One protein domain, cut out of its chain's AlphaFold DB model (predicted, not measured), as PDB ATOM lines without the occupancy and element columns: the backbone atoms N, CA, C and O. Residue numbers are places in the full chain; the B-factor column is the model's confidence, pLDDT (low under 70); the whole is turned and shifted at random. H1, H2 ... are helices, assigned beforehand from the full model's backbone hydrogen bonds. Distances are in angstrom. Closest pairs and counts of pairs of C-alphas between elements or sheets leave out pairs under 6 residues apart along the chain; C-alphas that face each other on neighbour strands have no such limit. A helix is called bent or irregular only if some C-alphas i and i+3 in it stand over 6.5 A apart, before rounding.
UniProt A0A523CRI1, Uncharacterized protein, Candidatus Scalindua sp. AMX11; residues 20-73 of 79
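Overview. This is residues 20 to 73 of the 79 residues of an uncharacterized protein of Candidatus Scalindua sp. AMX11 (UniProt A0A523CRI1). A long, flat helical hairpin, with H2 as one leg and H1 as the other, joined at one end by a tight link. It is loosely formed: H1 and the arm H2a of the bent helix H2 run side by side but touch through few residues, and the far ends of both legs, residues 20 to 29 and 63 to 73, stand free. The printed part has 54 residues with two named helices, H1 then H2, and no named strand; the class is all helix. The whole is loose, with a radius of gyration of the C-alphas of 13.6 A, and spans 41 by 21 by 8 A.

Along the chain. H2, residues 48 to 73, was assigned as one helix by its hydrogen bonds, but is bent: C-alphas 61 and 64 are 7.0 A apart. Arm H2a, residues 48 to 61, is 20.2 A long and begins with C-alpha 48 at (274.057, 350.095, 343.367). Arm H2b, residues 64 to 73, is 14.2 A long and ends with C-alpha 73 at (249.442, 325.028, 331.950). H1, residues 21 to 43, is 32.9 A long and begins with C-alpha 21 at (238.806, 339.759, 335.203).

Arrangement. H2a and H2b stand at a shallow tilt of 32 degrees, only just short of steep. H1 touches H2a with its residues 34 to 41 alone; the closest C-alphas, of Leu 41 and Val 51, are 7.1 A apart. H1 and H2a are a helical hairpin, at a shallow tilt of 8 degrees, opposite ways. H1 and H2b are apart. In H1, H2a and H2b every O i to N i+4 pair is within hydrogen-bond range.

Size, cuts and confidence. The two C-alphas farthest apart, of Ser 45 and Asn 73, are 41.9 A apart. The printed part has no cut, and its one link, H1 to H2, is tight. The mean pLDDT of the printed part is 70.2, and 25 residues are under 70, among them residues 20 to 23 and 38 to 49.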
ATOM      1  N   SER A  20     238.124 336.614 332.035       61.91
ATOM      2  CA  SER A  20     238.383 336.360 333.455       61.91
ATOM      3  C   SER A  20     239.126 337.563 334.043       61.91
ATOM      4  O   SER A  20     240.359 337.657 334.014       61.91
ATOM      5  N   SER A  21     238.349 338.519 334.554       56.50
ATOM      6  CA  SER A  21     238.806 339.759 335.203       56.50
ATOM      7  C   SER A  21     239.795 339.509 336.350       56.50
ATOM      8  O   SER A  21     240.677 340.331 336.595       56.50
ATOM      9  N   MET A  22     239.742 338.332 336.981       64.75
ATOM     10  CA  MET A  22     240.672 337.910 338.030       64.75
ATOM     11  C   MET A  22     242.115 337.728 337.520       64.75
ATOM     12  O   MET A  22     243.069 338.120 338.194       64.75
ATOM     13  N   ARG A  23     242.304 337.170 336.314       68.69
ATOM     14  CA  ARG A  23     243.649 336.999 335.730       68.69
ATOM     15  C   ARG A  23     244.226 338.339 335.282       68.69
ATOM     16  O   ARG A  23     245.409 338.586 335.499       68.69
ATOM     17  N   LEU A  24     243.380 339.203 334.721       70.81
ATOM     18  CA  LEU A  24     243.743 340.551 334.285       70.81
ATOM     19  C   LEU A  24     244.170 341.440 335.466       70.81
ATOM     20  O   LEU A  24     245.211 342.089 335.397       70.81
ATOM     21  N   MET A  25     243.428 341.413 336.578       72.69
ATOM     22  CA  MET A  25     243.735 342.196 337.783       72.69
ATOM     23  C   MET A  25     245.134 341.889 338.332       72.69
ATOM     24  O   MET A  25     245.886 342.805 338.662       72.69
ATOM     25  N   SER A  26     245.519 340.609 338.365       66.69
ATOM     26  CA  SER A  26     246.851 340.208 338.824       66.69
ATOM     27  C   SER A  26     247.975 340.690 337.904       66.69
ATOM     28  O   SER A  26     249.069 340.916 338.407       66.69
ATOM     29  N   VAL A  27     247.744 340.825 336.592       72.00
ATOM     30  CA  VAL A  27     248.751 341.317 335.629       72.00
ATOM     31  C   VAL A  27     248.926 342.829 335.758       72.00
ATOM     32  O   VAL A  27     250.053 343.318 335.763       72.00
ATOM     33  N   ILE A  28     247.825 343.563 335.929       75.81
ATOM     34  CA  ILE A  28     247.860 345.020 336.102       75.81
ATOM     35  C   ILE A  28     248.541 345.381 337.427       75.81
ATOM     36  O   ILE A  28     249.417 346.239 337.436       75.81
ATOM     37  N   ALA A  29     248.213 344.683 338.522       75.81
ATOM     38  CA  ALA A  29     248.867 344.871 339.821       75.81
ATOM     39  C   ALA A  29     250.384 344.591 339.773       75.81
ATOM     40  O   ALA A  29     251.169 345.203 340.495       75.81
ATOM     41  N   LEU A  30     250.797 343.674 338.896       74.00
ATOM     42  CA  LEU A  30     252.198 343.357 338.632       74.00
ATOM     43  C   LEU A  30     252.915 344.544 337.987       74.00
ATOM     44  O   LEU A  30     253.954 344.998 338.463       74.00
ATOM     45  N   PHE A  31     252.310 345.077 336.930       78.00
ATOM     46  CA  PHE A  31     252.839 346.208 336.180       78.00
ATOM     47  C   PHE A  31     252.916 347.479 337.032       78.00
ATOM     48  O   PHE A  31     253.927 348.178 337.004       78.00
ATOM     49  N   THR A  32     251.886 347.758 337.835       80.00
ATOM     50  CA  THR A  32     251.878 348.932 338.717       80.00
ATOM     51  C   THR A  32     252.938 348.827 339.808       80.00
ATOM     52  O   THR A  32     253.637 349.806 340.049       80.00
ATOM     53  N   SER A  33     253.132 347.648 340.410       74.56
ATOM     54  CA  SER A  33     254.191 347.417 341.403       74.56
ATOM     55  C   SER A  33     255.597 347.631 340.823       74.56
ATOM     56  O   SER A  33     256.425 348.266 341.476       74.56
ATOM     57  N   ILE A  34     255.853 347.173 339.590       76.00
ATOM     58  CA  ILE A  34     257.126 347.397 338.885       76.00
ATOM     59  C   ILE A  34     257.350 348.890 338.621       76.00
ATOM     60  O   ILE A  34     258.409 349.419 338.956       76.00
ATOM     61  N   CYS A  35     256.358 349.581 338.049       76.31
ATOM     62  CA  CYS A  35     256.460 351.009 337.745       76.31
ATOM     63  C   CYS A  35     256.673 351.852 339.006       76.31
ATOM     64  O   CYS A  35     257.482 352.776 338.990       76.31
ATOM     65  N   PHE A  36     255.992 351.522 340.103       75.50
ATOM     66  CA  PHE A  36     256.124 352.253 341.362       75.50
ATOM     67  C   PHE A  36     257.488 352.019 342.028       75.50
ATOM     68  O   PHE A  36     258.113 352.963 342.517       75.50
ATOM     69  N   GLY A  37     257.992 350.779 341.988       72.31
ATOM     70  CA  GLY A  37     259.347 350.451 342.435       72.31
ATOM     71  C   GLY A  37     260.418 351.172 341.611       72.31
ATOM     72  O   GLY A  37     261.338 351.763 342.173       72.31
ATOM     73  N   TRP A  38     260.254 351.215 340.286       69.81
ATOM     74  CA  TRP A  38     261.152 351.933 339.377       69.81
ATOM     75  C   TRP A  38     261.140 353.449 339.611       69.81
ATOM     76  O   TRP A  38     262.192 354.079 339.698       69.81
ATOM     77  N   MET A  39     259.953 354.038 339.772       66.88
ATOM     78  CA  MET A  39     259.793 355.468 340.046       66.88
ATOM     79  C   MET A  39     260.417 355.863 341.397       66.88
ATOM     80  O   MET A  39     260.996 356.939 341.516       66.88
ATOM     81  N   THR A  40     260.367 354.970 342.392       68.88
ATOM     82  CA  THR A  40     261.004 355.166 343.708       68.88
ATOM     83  C   THR A  40     262.536 355.117 343.631       68.88
ATOM     84  O   THR A  40     263.208 355.926 344.272       68.88
ATOM     85  N   LEU A  41     263.089 354.213 342.815       66.50
ATOM     86  CA  LEU A  41     264.533 354.098 342.560       66.50
ATOM     87  C   LEU A  41     265.109 355.305 341.814       66.50
ATOM     88  O   LEU A  41     266.238 355.705 342.072       66.50
ATOM     89  N   GLN A  42     264.345 355.881 340.884       66.06
ATOM     90  CA  GLN A  42     264.816 356.984 340.042       66.06
ATOM     91  C   GLN A  42     264.827 358.335 340.778       66.06
ATOM     92  O   GLN A  42     265.541 359.247 340.371       66.06
ATOM     93  N   ASN A  43     264.055 358.454 341.864       63.59
ATOM     94  CA  ASN A  43     263.951 359.670 342.676       63.59
ATOM     95  C   ASN A  43     264.959 359.711 343.846       63.59
ATOM     96  O   ASN A  43     265.148 360.757 344.459       63.59
ATOM     97  N   ASN A  44     265.624 358.591 344.157       57.22
ATOM     98  CA  ASN A  44     266.686 358.524 345.162       57.22
ATOM     99  C   ASN A  44     268.040 358.359 344.460       57.22
ATOM    100  O   ASN A  44     268.235 357.412 343.699       57.22
ATOM    101  N   SER A  45     268.971 359.286 344.705       59.19
ATOM    102  CA  SER A  45     270.347 359.258 344.192       59.19
ATOM    103  C   SER A  45     270.971 357.872 344.387       59.19
ATOM    104  O   SER A  45     271.231 357.433 345.506       59.19
ATOM    105  N   THR A  46     271.126 357.160 343.275       60.44
ATOM    106  CA  THR A  46     271.118 355.698 343.226       60.44
ATOM    107  C   THR A  46     272.406 355.079 343.768       60.44
ATOM    108  O   THR A  46     273.472 355.216 343.168       60.44
ATOM    109  N   ASN A  47     272.299 354.327 344.867       66.38
ATOM    110  CA  ASN A  47     273.324 353.375 345.290       66.38
ATOM    111  C   ASN A  47     273.082 352.032 344.581       66.38
ATOM    112  O   ASN A  47     271.945 351.573 344.475       66.38
ATOM    113  N   GLN A  48     274.144 351.371 344.108       65.31
ATOM    114  CA  GLN A  48     274.057 350.095 343.367       65.31
ATOM    115  C   GLN A  48     273.282 348.995 344.124       65.31
ATOM    116  O   GLN A  48     272.681 348.115 343.508       65.31
ATOM    117  N   TYR A  49     273.257 349.074 345.457       66.88
ATOM    118  CA  TYR A  49     272.531 348.155 346.331       66.88
ATOM    119  C   TYR A  49     271.009 348.233 346.181       66.88
ATOM    120  O   TYR A  49     270.360 347.189 346.194       66.88
ATOM    121  N   ASP A  50     270.433 349.418 345.973       70.25
ATOM    122  CA  ASP A  50     268.975 349.562 345.879       70.25
ATOM    123  C   ASP A  50     268.446 348.893 344.608       70.25
ATOM    124  O   ASP A  50     267.455 348.160 344.639       70.25
ATOM    125  N   VAL A  51     269.154 349.058 343.487       72.31
ATOM    126  CA  VAL A  51     268.808 348.395 342.219       72.31
ATOM    127  C   VAL A  51     268.887 346.876 342.371       72.31
ATOM    128  O   VAL A  51     267.993 346.161 341.910       72.31
ATOM    129  N   TYR A  52     269.914 346.373 343.060       72.94
ATOM    130  CA  TYR A  52     270.083 344.943 343.312       72.94
ATOM    131  C   TYR A  52     268.969 344.368 344.201       72.94
ATOM    132  O   TYR A  52     268.377 343.344 343.864       72.94
ATOM    133  N   ILE A  53     268.617 345.048 345.298       76.19
ATOM    134  CA  ILE A  53     267.542 344.617 346.207       76.19
ATOM    135  C   ILE A  53     266.198 344.606 345.471       76.19
ATOM    136  O   ILE A  53     265.436 343.643 345.575       76.19
ATOM    137  N   THR A  54     265.913 345.644 344.683       75.56
ATOM    138  CA  THR A  54     264.627 345.760 343.983       75.56
ATOM    139  C   THR A  54     264.502 344.704 342.887       75.56
ATOM    140  O   THR A  54     263.460 344.063 342.768       75.56
ATOM    141  N   THR A  55     265.571 344.454 342.124       73.75
ATOM    142  CA  THR A  55     265.595 343.398 341.095       73.75
ATOM    143  C   THR A  55     265.518 341.993 341.695       73.75
ATOM    144  O   THR A  55     264.776 341.156 341.177       73.75
ATOM    145  N   ALA A  56     266.188 341.734 342.820       77.19
ATOM    146  CA  ALA A  56     266.069 340.471 343.548       77.19
ATOM    147  C   ALA A  56     264.648 340.253 344.096       77.19
ATOM    148  O   ALA A  56     264.092 339.162 343.950       77.19
ATOM    149  N   PHE A  57     264.024 341.292 344.661       80.00
ATOM    150  CA  PHE A  57     262.631 341.255 345.113       80.00
ATOM    151  C   PHE A  57     261.666 340.990 343.955       80.00
ATOM    152  O   PHE A  57     260.781 340.149 344.076       80.00
ATOM    153  N   LEU A  58     261.871 341.644 342.811       74.94
ATOM    154  CA  LEU A  58     261.108 341.436 341.581       74.94
ATOM    155  C   LEU A  58     261.172 339.979 341.112       74.94
ATOM    156  O   LEU A  58     260.141 339.335 340.925       74.94
ATOM    157  N   ILE A  59     262.376 339.423 340.977       76.69
ATOM    158  CA  ILE A  59     262.544 338.027 340.562       76.69
ATOM    159  C   ILE A  59     261.910 337.091 341.595       76.69
ATOM    160  O   ILE A  59     261.168 336.185 341.222       76.69
ATOM    161  N   SER A  60     262.135 337.327 342.887       76.44
ATOM    162  CA  SER A  60     261.595 336.495 343.967       76.44
ATOM    163  C   SER A  60     260.065 336.547 344.064       76.44
ATOM    164  O   SER A  60     259.428 335.514 344.254       76.44
ATOM    165  N   ALA A  61     259.451 337.716 343.875       73.62
ATOM    166  CA  ALA A  61     258.002 337.887 343.937       73.62
ATOM    167  C   ALA A  61     257.278 337.222 342.753       73.62
ATOM    168  O   ALA A  61     256.123 336.801 342.888       73.62
ATOM    169  N   PHE A  62     257.946 337.108 341.597       71.25
ATOM    170  CA  PHE A  62     257.320 336.663 340.349       71.25
ATOM    171  C   PHE A  62     257.732 335.267 339.884       71.25
ATOM    172  O   PHE A  62     256.886 334.563 339.331       71.25
ATOM    173  N   ALA A  63     258.957 334.817 340.162       76.12
ATOM    174  CA  ALA A  63     259.423 333.478 339.808       76.12
ATOM    175  C   ALA A  63     258.508 332.349 340.322       76.12
ATOM    176  O   ALA A  63     258.117 331.517 339.503       76.12
ATOM    177  N   PRO A  64     258.075 332.305 341.601       69.12
ATOM    178  CA  PRO A  64     257.261 331.194 342.088       69.12
ATOM    179  C   PRO A  64     255.864 331.186 341.458       69.12
ATOM    180  O   PRO A  64     255.383 330.131 341.052       69.12
ATOM    181  N   LYS A  65     255.228 332.355 341.294       65.94
ATOM    182  CA  LYS A  65     253.884 332.456 340.700       65.94
ATOM    183  C   LYS A  65     253.876 332.208 339.193       65.94
ATOM    184  O   LYS A  65     252.922 331.618 338.689       65.94
ATOM    185  N   ALA A  66     254.915 332.639 338.475       65.38
ATOM    186  CA  ALA A  66     255.062 332.349 337.054       65.38
ATOM    187  C   ALA A  66     255.342 330.859 336.832       65.38
ATOM    188  O   ALA A  66     254.654 330.230 336.033       65.38
ATOM    189  N   LEU A  67     256.276 330.276 337.593       72.62
ATOM    190  CA  LEU A  67     256.610 328.853 337.518       72.62
ATOM    191  C   LEU A  67     255.391 327.975 337.823       72.62
ATOM    192  O   LEU A  67     255.091 327.057 337.066       72.62
ATOM    193  N   GLN A  68     254.640 328.297 338.878       67.56
ATOM    194  CA  GLN A  68     253.436 327.562 339.266       67.56
ATOM    195  C   GLN A  68     252.373 327.570 338.156       67.56
ATOM    196  O   GLN A  68     251.842 326.516 337.812       67.56
ATOM    197  N   LYS A  69     252.128 328.727 337.524       64.06
ATOM    198  CA  LYS A  69     251.196 328.835 336.388       64.06
ATOM    199  C   LYS A  69     251.708 328.142 335.128       64.06
ATOM    200  O   LYS A  69     250.902 327.588 334.391       64.06
ATOM    201  N   PHE A  70     253.017 328.158 334.873       69.50
ATOM    202  CA  PHE A  70     253.618 327.407 333.768       69.50
ATOM    203  C   PHE A  70     253.430 325.902 333.954       69.50
ATOM    204  O   PHE A  70     253.028 325.220 333.015       69.50
ATOM    205  N   ILE A  71     253.655 325.392 335.167       74.69
ATOM    206  CA  ILE A  71     253.483 323.972 335.482       74.69
ATOM    207  C   ILE A  71     252.012 323.558 335.345       74.69
ATOM    208  O   ILE A  71     251.737 322.547 334.703       74.69
ATOM    209  N   GLU A  72     251.062 324.348 335.855       61.34
ATOM    210  CA  GLU A  72     249.623 324.075 335.679       61.34
ATOM    211  C   GLU A  72     249.173 324.106 334.211       61.34
ATOM    212  O   GLU A  72     248.274 323.358 333.831       61.34
ATOM    213  N   ASN A  73     249.790 324.945 333.371       63.09
ATOM    214  CA  ASN A  73     249.442 325.028 331.950       63.09
ATOM    215  C   ASN A  73     250.043 323.869 331.128       63.09
ATOM    216  O   ASN A  73     249.460 323.468 330.123       63.09
TER     217      ASN A  73